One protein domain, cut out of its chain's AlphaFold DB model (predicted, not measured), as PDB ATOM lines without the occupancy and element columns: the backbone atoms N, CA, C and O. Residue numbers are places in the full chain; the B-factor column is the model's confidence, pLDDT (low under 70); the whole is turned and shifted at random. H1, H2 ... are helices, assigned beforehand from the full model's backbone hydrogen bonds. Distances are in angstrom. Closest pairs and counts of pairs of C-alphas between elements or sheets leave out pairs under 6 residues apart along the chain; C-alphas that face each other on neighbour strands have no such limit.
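AT A GLANCE: This is residues 76 to 128 and 143 to 178 of the 312 residues of an uncharacterized protein of Xylophilus rhododendri (UniProt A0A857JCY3). One long helix, H2, is the spine of this model: the shorter helices H1 and H3 pack along its first half, both running back against it, and the little H4 packs at its first end. Beyond them, residues 116 to 128, of which 116 to 122 belong to H2, stick out as an arm, and near the opposite end H5 turns off about perpendicular to H2, with residues 171 to 178, of which 171 to 175 belong to H5, standing free. The printed part has 89 residues with five named helices, H1 to H5 in chain order, and no named strand; the class is all helix. It is only just loose, close to compact, with a radius of gyration of the C-alphas of 14.9 A and spans of 45 by 32 by 24 A.

IN THESE COORDINATES: Find C-alpha 85 at (69.405, 90.155, 82.152), where H1, residues 85 to 92, begins. H2, residues 100 to 122, starts at (71.888, 101.909, 76.474) and runs 32.1 A, with a kink of 25 degrees near residue 116. Past the cut come H3, residues 152 to 159, H4, residues 162 to 165, and H5, residues 168 to 175, which ends at (78.394, 116.756, 87.765).

HOW THE PARTS SIT: Start at the hub, H2. H1 and H2 form a helical hairpin and touch, closest at the C-alphas of Ser 92 and Gly 100, 4.1 A, with a shallow tilt of 11 degrees. H3 touches H2, closest at C-alphas 105 and 158, 6.3 A, opposite ways at 22 degrees. H4 touches H2 at C-alphas 101 and 164, 4.6 A. H5 is close to H2 but not clearly touching, at 78 degrees, with C-alphas 102 and 169 closest, 6.6 A. H1 and H3 are apart. In H1, H2 and H3 every O i to N i+4 pair is within hydrogen-bond range; in H5 1 of 4 is, beside 3 of 5 O i to N i+3 pairs, and H4 is too short for an O i to N i+4 pair.

THE WHOLE: Look for the cut: residues 129 to 142 are not printed, and C-alphas 128 and 143 are 22.6 A apart. The C-alphas farthest apart are those of Ser 128 and Phe 178, 46.2 A. Confidence is under 70 in residues 76 to 80, 95 to 99 and 163 to 178.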
ATOM      1  N   GLY A  76      61.833  98.629  73.807       56.38
ATOM      2  CA  GLY A  76      61.050  97.480  74.274       56.38
ATOM      3  C   GLY A  76      61.770  96.672  75.361       56.38
ATOM      4  O   GLY A  76      61.737  95.435  75.350       56.38
ATOM      5  N   ILE A  77      62.503  97.360  76.241       61.12
ATOM      6  CA  ILE A  77      63.264  96.746  77.330       61.12
ATOM      7  C   ILE A  77      62.413  96.752  78.601       61.12
ATOM      8  O   ILE A  77      62.187  97.795  79.207       61.12
ATOM      9  N   ASP A  78      61.982  95.565  79.018       68.25
ATOM     10  CA  ASP A  78      61.358  95.336  80.319       68.25
ATOM     11  C   ASP A  78      62.427  94.883  81.326       68.25
ATOM     12  O   ASP A  78      62.694  93.692  81.488       68.25
ATOM     13  N   TYR A  79      63.118  95.845  81.946       69.25
ATOM     14  CA  TYR A  79      64.175  95.558  82.926       69.25
ATOM     15  C   TYR A  79      63.623  94.843  84.171       69.25
ATOM     16  O   TYR A  79      64.201  93.848  84.620       69.25
ATOM     17  N   ALA A  80      62.488  95.321  84.694       66.94
ATOM     18  CA  ALA A  80      61.874  94.802  85.912       66.94
ATOM     19  C   ALA A  80      61.219  93.428  85.693       66.94
ATOM     20  O   ALA A  80      61.336  92.550  86.542       66.94
ATOM     21  N   GLY A  81      60.586  93.200  84.543       70.38
ATOM     22  CA  GLY A  81      59.955  91.926  84.204       70.38
ATOM     23  C   GLY A  81      60.878  90.905  83.537       70.38
ATOM     24  O   GLY A  81      60.452  89.773  83.295       70.38
ATOM     25  N   SER A  82      62.146  91.231  83.252       75.69
ATOM     26  CA  SER A  82      63.048  90.251  82.638       75.69
ATOM     27  C   SER A  82      63.519  89.184  83.631       75.69
ATOM     28  O   SER A  82      63.989  89.467  84.739       75.69
ATOM     29  N   ARG A  83      63.438  87.922  83.196       78.75
ATOM     30  CA  ARG A  83      64.013  86.761  83.894       78.75
ATOM     31  C   ARG A  83      65.476  86.508  83.549       78.75
ATOM     32  O   ARG A  83      66.127  85.804  84.300       78.75
ATOM     33  N   ASP A  84      65.969  87.063  82.446       84.62
ATOM     34  CA  ASP A  84      67.361  86.950  82.014       84.62
ATOM     35  C   ASP A  84      67.882  88.334  81.622       84.62
ATOM     36  O   ASP A  84      67.424  88.964  80.659       84.62
ATOM     37  N   TRP A  85      68.837  88.837  82.394       87.25
ATOM     38  CA  TRP A  85      69.405  90.155  82.152       87.25
ATOM     39  C   TRP A  85      70.447  90.173  81.035       87.25
ATOM     40  O   TRP A  85      70.770  91.261  80.558       87.25
ATOM     41  N   ARG A  86      70.897  89.020  80.516       89.06
ATOM     42  CA  ARG A  86      71.749  88.983  79.315       89.06
ATOM     43  C   ARG A  86      71.033  89.551  78.106       89.06
ATOM     44  O   ARG A  86      71.564  90.433  77.436       89.06
ATOM     45  N   THR A  87      69.797  89.120  77.879       84.50
ATOM     46  CA  THR A  87      68.972  89.640  76.783       84.50
ATOM     47  C   THR A  87      68.784  91.158  76.888       84.50
ATOM     48  O   THR A  87      68.787  91.865  75.878       84.50
ATOM     49  N   VAL A  88      68.639  91.679  78.112       83.12
ATOM     50  CA  VAL A  88      68.526  93.123  78.345       83.12
ATOM     51  C   VAL A  88      69.850  93.821  78.045       83.12
ATOM     52  O   VAL A  88      69.867  94.779  77.278       83.12
ATOM     53  N   PHE A  89      70.961  93.309  78.575       86.69
ATOM     54  CA  PHE A  89      72.304  93.828  78.329       86.69
ATOM     55  C   PHE A  89      72.626  93.906  76.831       86.69
ATOM     56  O   PHE A  89      73.038  94.953  76.339       86.69
ATOM     57  N   GLU A  90      72.381  92.835  76.078       86.19
ATOM     58  CA  GLU A  90      72.659  92.789  74.641       86.19
ATOM     59  C   GLU A  90      71.810  93.783  73.846       86.19
ATOM     60  O   GLU A  90      72.314  94.400  72.906       86.19
ATOM     61  N   LYS A  91      70.536  93.973  74.220       82.38
ATOM     62  CA  LYS A  91      69.670  95.000  73.620       82.38
ATOM     63  C   LYS A  91      70.189  96.406  73.912       82.38
ATOM     64  O   LYS A  91      70.284  97.210  72.986       82.38
ATOM     65  N   SER A  92      70.570  96.672  75.158       79.25
ATOM     66  CA  SER A  92      71.142  97.950  75.590       79.25
ATOM     67  C   SER A  92      72.471  98.259  74.892       79.25
ATOM     68  O   SER A  92      72.779  99.409  74.598       79.25
ATOM     69  N   MET A  93      73.232  97.222  74.535       78.06
ATOM     70  CA  MET A  93      74.490  97.322  73.793       78.06
ATOM     71  C   MET A  93      74.307  97.315  72.264       78.06
ATOM     72  O   MET A  93      75.274  97.082  71.534       78.06
ATOM     73  N   ARG A  94      73.118  97.595  71.720       78.62
ATOM     74  CA  ARG A  94      72.949  97.801  70.267       78.62
ATOM     75  C   ARG A  94      73.332  99.227  69.859       78.62
ATOM     76  O   ARG A  94      73.227 100.176  70.631       78.62
ATOM     77  N   ARG A  95      73.824  99.389  68.627       60.66
ATOM     78  CA  ARG A  95      74.217 100.697  68.078       60.66
ATOM     79  C   ARG A  95      72.982 101.597  67.931       60.66
ATOM     80  O   ARG A  95      72.002 101.165  67.335       60.66
ATOM     81  N   GLY A  96      73.060 102.835  68.430       60.19
ATOM     82  CA  GLY A  96      71.974 103.826  68.353       60.19
ATOM     83  C   GLY A  96      71.001 103.832  69.540       60.19
ATOM     84  O   GLY A  96      70.053 104.603  69.521       60.19
ATOM     85  N   ALA A  97      71.227 103.003  70.564       62.91
ATOM     86  CA  ALA A  97      70.474 103.060  71.814       62.91
ATOM     87  C   ALA A  97      71.015 104.188  72.714       62.91
ATOM     88  O   ALA A  97      72.012 104.000  73.414       62.91
ATOM     89  N   GLU A  98      70.378 105.360  72.684       62.69
ATOM     90  CA  GLU A  98      70.635 106.427  73.663       62.69
ATOM     91  C   GLU A  98      70.373 105.897  75.082       62.69
ATOM     92  O   GLU A  98      69.396 105.190  75.320       62.69
ATOM     93  N   GLY A  99      71.288 106.140  76.027       64.69
ATOM     94  CA  GLY A  99      71.173 105.600  77.391       64.69
ATOM     95  C   GLY A  99      71.510 104.108  77.552       64.69
ATOM     96  O   GLY A  99      71.683 103.636  78.679       64.69
ATOM     97  N   GLY A 100      71.673 103.360  76.453       71.44
ATOM     98  CA  GLY A 100      71.888 101.909  76.474       71.44
ATOM     99  C   GLY A 100      73.151 101.486  77.229       71.44
ATOM    100  O   GLY A 100      73.136 100.524  77.998       71.44
ATOM    101  N   GLY A 101      74.228 102.266  77.121       75.06
ATOM    102  CA  GLY A 101      75.438 102.028  77.905       75.06
ATOM    103  C   GLY A 101      75.168 101.996  79.415       75.06
ATOM    104  O   GLY A 101      75.709 101.145  80.120       75.06
ATOM    105  N   THR A 102      74.303 102.883  79.925       76.06
ATOM    106  CA  THR A 102      74.060 103.017  81.371       76.06
ATOM    107  C   THR A 102      73.308 101.816  81.910       76.06
ATOM    108  O   THR A 102      73.655 101.302  82.972       76.06
ATOM    109  N   TYR A 103      72.332 101.319  81.156       78.19
ATOM    110  CA  TYR A 103      71.628 100.090  81.502       78.19
ATOM    111  C   TYR A 103      72.545  98.873  81.451       78.19
ATOM    112  O   TYR A 103      72.489  98.032  82.345       78.19
ATOM    113  N   ALA A 104      73.423  98.793  80.450       81.50
ATOM    114  CA  ALA A 104      74.409  97.725  80.363       81.50
ATOM    115  C   ALA A 104      75.358  97.728  81.574       81.50
ATOM    116  O   ALA A 104      75.555  96.689  82.201       81.50
ATOM    117  N   LEU A 105      75.883  98.899  81.951       82.00
ATOM    118  CA  LEU A 105      76.730  99.051  83.135       82.00
ATOM    119  C   LEU A 105      75.975  98.703  84.426       82.00
ATOM    120  O   LEU A 105      76.501  97.974  85.264       82.00
ATOM    121  N   HIS A 106      74.739  99.183  84.578       82.88
ATOM    122  CA  HIS A 106      73.905  98.874  85.737       82.88
ATOM    123  C   HIS A 106      73.669  97.366  85.878       82.88
ATOM    124  O   HIS A 106      73.835  96.830  86.969       82.88
ATOM    125  N   ILE A 107      73.361  96.668  84.781       86.19
ATOM    126  CA  ILE A 107      73.181  95.210  84.780       86.19
ATOM    127  C   ILE A 107      74.456  94.489  85.214       86.19
ATOM    128  O   ILE A 107      74.370  93.587  86.041       86.19
ATOM    129  N   LEU A 108      75.628  94.882  84.703       86.56
ATOM    130  CA  LEU A 108      76.893  94.256  85.102       86.56
ATOM    131  C   LEU A 108      77.167  94.437  86.599       86.56
ATOM    132  O   LEU A 108      77.495  93.464  87.274       86.56
ATOM    133  N   ILE A 109      76.977  95.652  87.125       84.81
ATOM    134  CA  ILE A 109      77.163  95.953  88.553       84.81
ATOM    135  C   ILE A 109      76.201  95.124  89.408       84.81
ATOM    136  O   ILE A 109      76.624  94.509  90.386       84.81
ATOM    137  N   GLN A 110      74.922  95.074  89.029       86.06
ATOM    138  CA  GLN A 110      73.928  94.293  89.759       86.06
ATOM    139  C   GLN A 110      74.258  92.801  89.707       86.06
ATOM    140  O   GLN A 110      74.351  92.165  90.747       86.06
ATOM    141  N   CYS A 111      74.539  92.242  88.528       89.31
ATOM    142  CA  CYS A 111      74.899  90.830  88.401       89.31
ATOM    143  C   CYS A 111      76.175  90.457  89.167       89.31
ATOM    144  O   CYS A 111      76.270  89.348  89.697       89.31
ATOM    145  N   GLN A 112      77.146  91.369  89.263       86.88
ATOM    146  CA  GLN A 112      78.327  91.169  90.095       86.88
ATOM    147  C   GLN A 112      77.949  91.069  91.584       86.88
ATOM    148  O   GLN A 112      78.349  90.103  92.234       86.88
ATOM    149  N   ALA A 113      77.152  92.011  92.102       84.69
ATOM    150  CA  ALA A 113      76.693  92.005  93.495       84.69
ATOM    151  C   ALA A 113      75.819  90.778  93.817       84.69
ATOM    152  O   ALA A 113      76.014  90.108  94.831       84.69
ATOM    153  N   MET A 114      74.918  90.416  92.899       88.25
ATOM    154  CA  MET A 114      74.071  89.227  93.004       88.25
ATOM    155  C   MET A 114      74.895  87.955  93.193       88.25
ATOM    156  O   MET A 114      74.534  87.097  93.993       88.25
ATOM    157  N   ARG A 115      76.024  87.819  92.486       85.38
ATOM    158  CA  ARG A 115      76.898  86.644  92.605       85.38
ATOM    159  C   ARG A 115      77.481  86.501  94.012       85.38
ATOM    160  O   ARG A 115      77.577  85.384  94.518       85.38
ATOM    161  N   GLU A 116      77.858  87.614  94.635       83.25
ATOM    162  CA  GLU A 116      78.365  87.635  96.011       83.25
ATOM    163  C   GLU A 116      77.265  87.228  97.004       83.25
ATOM    164  O   GLU A 116      77.476  86.346  97.837       83.25
ATOM    165  N   GLN A 117      76.056  87.769  96.844       87.00
ATOM    166  CA  GLN A 117      74.903  87.419  97.682       87.00
ATOM    167  C   GLN A 117      74.451  85.960  97.503       87.00
ATOM    168  O   GLN A 117      74.118  85.295  98.484       87.00
ATOM    169  N   VAL A 118      74.472  85.425  96.275       86.94
ATOM    170  CA  VAL A 118      74.156  84.013  95.987       86.94
ATOM    171  C   VAL A 118      75.104  83.090  96.739       86.94
ATOM    172  O   VAL A 118      74.655  82.126  97.364       86.94
ATOM    173  N   ALA A 119      76.405  83.394  96.744       84.88
ATOM    174  CA  ALA A 119      77.361  82.639  97.546       84.88
ATOM    175  C   ALA A 119      76.980  82.676  99.039       84.88
ATOM    176  O   ALA A 119      76.989  81.640  99.704       84.88
ATOM    177  N   GLU A 120      76.545  83.831  99.545       83.12
ATOM    178  CA  GLU A 120      76.154  84.014 100.944       83.12
ATOM    179  C   GLU A 120      74.885  83.238 101.341       83.12
ATOM    180  O   GLU A 120      74.834  82.630 102.417       83.12
ATOM    181  N   PHE A 121      73.828  83.247 100.521       84.50
ATOM    182  CA  PHE A 121      72.577  82.556 100.864       84.50
ATOM    183  C   PHE A 121      72.549  81.083 100.447       84.50
ATOM    184  O   PHE A 121      71.757  80.329 101.008       84.50
ATOM    185  N   SER A 122      73.413  80.638  99.526       83.88
ATOM    186  CA  SER A 122      73.496  79.226  99.101       83.88
ATOM    187  C   SER A 122      73.894  78.269 100.231       83.88
ATOM    188  O   SER A 122      73.591  77.080 100.185       83.88
ATOM    189  N   THR A 123      74.533  78.793 101.278       84.75
ATOM    190  CA  THR A 123      74.931  78.036 102.473       84.75
ATOM    191  C   THR A 123      73.814  77.904 103.512       84.75
ATOM    192  O   THR A 123      73.941  77.134 104.466       84.75
ATOM    193  N   ARG A 124      72.713  78.647 103.349       86.19
ATOM    194  CA  ARG A 124      71.591  78.709 104.292       86.19
ATOM    195  C   ARG A 124      70.354  78.087 103.660       86.19
ATOM    196  O   ARG A 124      70.044  78.365 102.507       86.19
ATOM    197  N   ALA A 125      69.592  77.301 104.415       86.56
ATOM    198  CA  ALA A 125      68.293  76.825 103.941       86.56
ATOM    199  C   ALA A 125      67.318  78.003 103.754       86.56
ATOM    200  O   ALA A 125      67.373  78.984 104.501       86.56
ATOM    201  N   ALA A 126      66.444  77.920 102.750       90.06
ATOM    202  CA  ALA A 126      65.329  78.853 102.625       90.06
ATOM    203  C   ALA A 126      64.336  78.622 103.775       90.06
ATOM    204  O   ALA A 126      64.078  77.482 104.161       90.06
ATOM    205  N   SER A 127      63.771  79.697 104.323       89.75
ATOM    206  CA  SER A 127      62.788  79.627 105.412       89.75
ATOM    207  C   SER A 127      61.372  79.307 104.921       89.75
ATOM    208  O   SER A 127      60.512  78.925 105.711       89.75
ATOM    209  N   SER A 128      61.117  79.463 103.618       93.38
ATOM    210  CA  SER A 128      59.815  79.239 102.993       93.38
ATOM    211  C   SER A 128      59.943  78.829 101.524       93.38
ATOM    212  O   SER A 128      60.953  79.093 100.868       93.38
ATOM    213  N   ALA A 143      72.685  84.135  85.470       86.81
ATOM    214  CA  ALA A 143      73.371  82.861  85.227       86.81
ATOM    215  C   ALA A 143      73.994  82.749  83.823       86.81
ATOM    216  O   ALA A 143      74.895  81.948  83.600       86.81
ATOM    217  N   SER A 144      73.506  83.548  82.877       89.38
ATOM    218  CA  SER A 144      73.979  83.624  81.496       89.38
ATOM    219  C   SER A 144      75.280  84.420  81.325       89.38
ATOM    220  O   SER A 144      75.888  84.350  80.258       89.38
ATOM    221  N   PHE A 145      75.720  85.165  82.344       89.56
ATOM    222  CA  PHE A 145      76.999  85.873  82.323       89.56
ATOM    223  C   PHE A 145      78.129  84.981  82.836       89.56
ATOM    224  O   PHE A 145      78.003  84.321  83.869       89.56
ATOM    225  N   SER A 146      79.269  85.000  82.147       88.19
ATOM    226  CA  SER A 146      80.465  84.307  82.624       88.19
ATOM    227  C   SER A 146      81.112  85.029  83.812       88.19
ATOM    228  O   SER A 146      80.890  86.219  84.062       88.19
ATOM    229  N   SER A 147      81.969  84.314  84.550       83.88
ATOM    230  CA  SER A 147      82.725  84.900  85.662       83.88
ATOM    231  C   SER A 147      83.575  86.091  85.236       83.88
ATOM    232  O   SER A 147      83.668  87.066  85.985       83.88
ATOM    233  N   ASP A 148      84.153  85.994  84.039       86.62
ATOM    234  CA  ASP A 148      85.045  86.988  83.462       86.62
ATOM    235  C   ASP A 148      84.251  88.221  83.039       86.62
ATOM    236  O   ASP A 148      84.684  89.342  83.296       86.62
ATOM    237  N   GLU A 149      83.059  88.045  82.460       83.81
ATOM    238  CA  GLU A 149      82.146  89.138  82.093       83.81
ATOM    239  C   GLU A 149      81.717  89.980  83.302       83.81
ATOM    240  O   GLU A 149      81.603  91.196  83.175       83.81
ATOM    241  N   LEU A 150      81.568  89.360  84.476       84.69
ATOM    242  CA  LEU A 150      81.243  90.028  85.746       84.69
ATOM    243  C   LEU A 150      82.485  90.436  86.560       84.69
ATOM    244  O   LEU A 150      82.408  90.607  87.781       84.69
ATOM    245  N   SER A 151      83.659  90.517  85.933       83.00
ATOM    246  CA  SER A 151      84.871  91.008  86.592       83.00
ATOM    247  C   SER A 151      84.865  92.532  86.718       83.00
ATOM    248  O   SER A 151      84.322  93.245  85.872       83.00
ATOM    249  N   ILE A 152      85.557  93.043  87.742       78.50
ATOM    250  CA  ILE A 152      85.774  94.488  87.932       78.50
ATOM    251  C   ILE A 152      86.406  95.108  86.677       78.50
ATOM    252  O   ILE A 152      86.024  96.201  86.268       78.50
ATOM    253  N   GLU A 153      87.341  94.403  86.034       81.56
ATOM    254  CA  GLU A 153      87.984  94.862  84.802       81.56
ATOM    255  C   GLU A 153      86.975  95.052  83.665       81.56
ATOM    256  O   GLU A 153      87.004  96.074  82.979       81.56
ATOM    257  N   ASN A 154      86.036  94.117  83.496       79.50
ATOM    258  CA  ASN A 154      84.995  94.253  82.486       79.50
ATOM    259  C   ASN A 154      83.999  95.361  82.811       79.50
ATOM    260  O   ASN A 154      83.654  96.119  81.907       79.50
ATOM    261  N   THR A 155      83.627  95.539  84.076       77.56
ATOM    262  CA  THR A 155      82.825  96.689  84.513       77.56
ATOM    263  C   THR A 155      83.528  98.016  84.183       77.56
ATOM    264  O   THR A 155      82.907  98.910  83.611       77.56
ATOM    265  N   LEU A 156      84.836  98.131  84.451       76.88
ATOM    266  CA  LEU A 156      85.650  99.313  84.118       76.88
ATOM    267  C   LEU A 156      85.849  99.513  82.612       76.88
ATOM    268  O   LEU A 156      86.012 100.637  82.138       76.88
ATOM    269  N   ARG A 157      85.894  98.432  81.835       77.69
ATOM    270  CA  ARG A 157      85.955  98.513  80.375       77.69
ATOM    271  C   ARG A 157      84.626  99.003  79.817       77.69
ATOM    272  O   ARG A 157      84.623  99.893  78.972       77.69
ATOM    273  N   THR A 158      83.517  98.455  80.311       75.81
ATOM    274  CA  THR A 158      82.177  98.892  79.932       75.81
ATOM    275  C   THR A 158      81.953 100.337  80.327       75.81
ATOM    276  O   THR A 158      81.439 101.054  79.488       75.81
ATOM    277  N   SER A 159      82.405 100.798  81.502       73.12
ATOM    278  CA  SER A 159      82.269 102.205  81.916       73.12
ATOM    279  C   SER A 159      82.958 103.201  80.975       73.12
ATOM    280  O   SER A 159      82.575 104.362  80.912       73.12
ATOM    281  N   LYS A 160      83.951 102.751  80.201       75.94
ATOM    282  CA  LYS A 160      84.654 103.556  79.191       75.94
ATOM    283  C   LYS A 160      84.034 103.461  77.796       75.94
ATOM    284  O   LYS A 160      84.603 104.000  76.847       75.94
ATOM    285  N   ASP A 161      82.918 102.752  77.635       72.31
ATOM    286  CA  ASP A 161      82.257 102.613  76.343       72.31
ATOM    287  C   ASP A 161      81.802 103.995  75.829       72.31
ATOM    288  O   ASP A 161      81.120 104.723  76.548       72.31
ATOM    289  N   PRO A 162      82.114 104.393  74.585       70.69
ATOM    290  CA  PRO A 162      81.701 105.696  74.055       70.69
ATOM    291  C   PRO A 162      80.179 105.926  74.042       70.69
ATOM    292  O   PRO A 162      79.719 107.065  73.968       70.69
ATOM    293  N   ARG A 163      79.377 104.855  74.111       68.00
ATOM    294  CA  ARG A 163      77.913 104.928  74.252       68.00
ATOM    295  C   ARG A 163      77.472 105.314  75.661       68.00
ATOM    296  O   ARG A 163      76.345 105.768  75.826       68.00
ATOM    297  N   LEU A 164      78.330 105.125  76.661       64.19
ATOM    298  CA  LEU A 164      78.153 105.685  77.997       64.19
ATOM    299  C   LEU A 164      78.552 107.148  78.046       64.19
ATOM    300  O   LEU A 164      77.765 107.948  78.518       64.19
ATOM    301  N   GLN A 165      79.703 107.504  77.475       59.03
ATOM    302  CA  GLN A 165      80.258 108.862  77.565       59.03
ATOM    303  C   GLN A 165      79.348 109.953  76.972       59.03
ATOM    304  O   GLN A 165      79.472 111.120  77.323       59.03
ATOM    305  N   ASN A 166      78.429 109.577  76.077       51.75
ATOM    306  CA  ASN A 166      77.424 110.471  75.489       51.75
ATOM    307  C   ASN A 166      76.002 110.208  76.013       51.75
ATOM    308  O   ASN A 166      75.039 110.791  75.521       51.75
ATOM    309  N   SER A 167      75.853 109.295  76.971       55.16
ATOM    310  CA  SER A 167      74.596 109.069  77.665       55.16
ATOM    311  C   SER A 167      74.346 110.258  78.591       55.16
ATOM    312  O   SER A 167      75.244 110.575  79.380       55.16
ATOM    313  N   PRO A 168      73.148 110.877  78.568       53.00
ATOM    314  CA  PRO A 168      72.768 111.870  79.572       53.00
ATOM    315  C   PRO A 168      73.129 111.357  80.975       53.00
ATOM    316  O   PRO A 168      73.893 111.973  81.704       53.00
ATOM    317  N   LEU A 169      72.783 110.102  81.258       51.00
ATOM    318  CA  LEU A 169      73.011 109.404  82.522       51.00
ATOM    319  C   LEU A 169      74.460 109.275  83.038       51.00
ATOM    320  O   LEU A 169      74.616 108.920  84.214       51.00
ATOM    321  N   ASP A 170      75.486 109.473  82.203       49.53
ATOM    322  CA  ASP A 170      76.910 109.361  82.576       49.53
ATOM    323  C   ASP A 170      77.613 110.724  82.623       49.53
ATOM    324  O   ASP A 170      78.378 110.973  83.552       49.53
ATOM    325  N   ALA A 171      77.254 111.654  81.725       51.09
ATOM    326  CA  ALA A 171      77.674 113.062  81.802       51.09
ATOM    327  C   ALA A 171      77.312 113.700  83.159       51.09
ATOM    328  O   ALA A 171      77.939 114.650  83.618       51.09
ATOM    329  N   HIS A 172      76.324 113.126  83.840       51.53
ATOM    330  CA  HIS A 172      75.923 113.532  85.171       51.53
ATOM    331  C   HIS A 172      76.841 112.985  86.279       51.53
ATOM    332  O   HIS A 172      77.006 113.690  87.265       51.53
ATOM    333  N   TYR A 173      77.504 111.823  86.132       47.56
ATOM    334  CA  TYR A 173      78.381 111.233  87.175       47.56
ATOM    335  C   TYR A 173      79.508 112.183  87.603       47.56
ATOM    336  O   TYR A 173      79.858 112.256  88.782       47.56
ATOM    337  N   GLU A 174      80.022 112.974  86.661       50.94
ATOM    338  CA  GLU A 174      81.019 114.013  86.928       50.94
ATOM    339  C   GLU A 174      80.403 115.300  87.516       50.94
ATOM    340  O   GLU A 174      81.010 115.911  88.399       50.94
ATOM    341  N   GLU A 175      79.167 115.665  87.134       50.59
ATOM    342  CA  GLU A 175      78.394 116.756  87.765       50.59
ATOM    343  C   GLU A 175      78.099 116.455  89.256       50.59
ATOM    344  O   GLU A 175      77.975 117.378  90.059       50.59
ATOM    345  N   TRP A 176      78.052 115.179  89.671       56.00
ATOM    346  CA  TRP A 176      77.648 114.731  91.019       56.00
ATOM    347  C   TRP A 176      78.544 115.180  92.177       56.00
ATOM    348  O   TRP A 176      78.078 115.208  93.321       56.00
ATOM    349  N   ASN A 177      79.790 115.569  91.904       50.03
ATOM    350  CA  ASN A 177      80.674 116.151  92.917       50.03
ATOM    351  C   ASN A 177      80.372 117.637  93.195       50.03
ATOM    352  O   ASN A 177      80.833 118.157  94.208       50.03
ATOM    353  N   PHE A 178      79.570 118.299  92.349       49.59
ATOM    354  CA  PHE A 178      79.283 119.741  92.414       49.59
ATOM    355  C   PHE A 178      77.842 120.082  92.850       49.59
ATOM    356  O   PHE A 178      77.566 121.213  93.248       49.59
TER     357      PHE A 178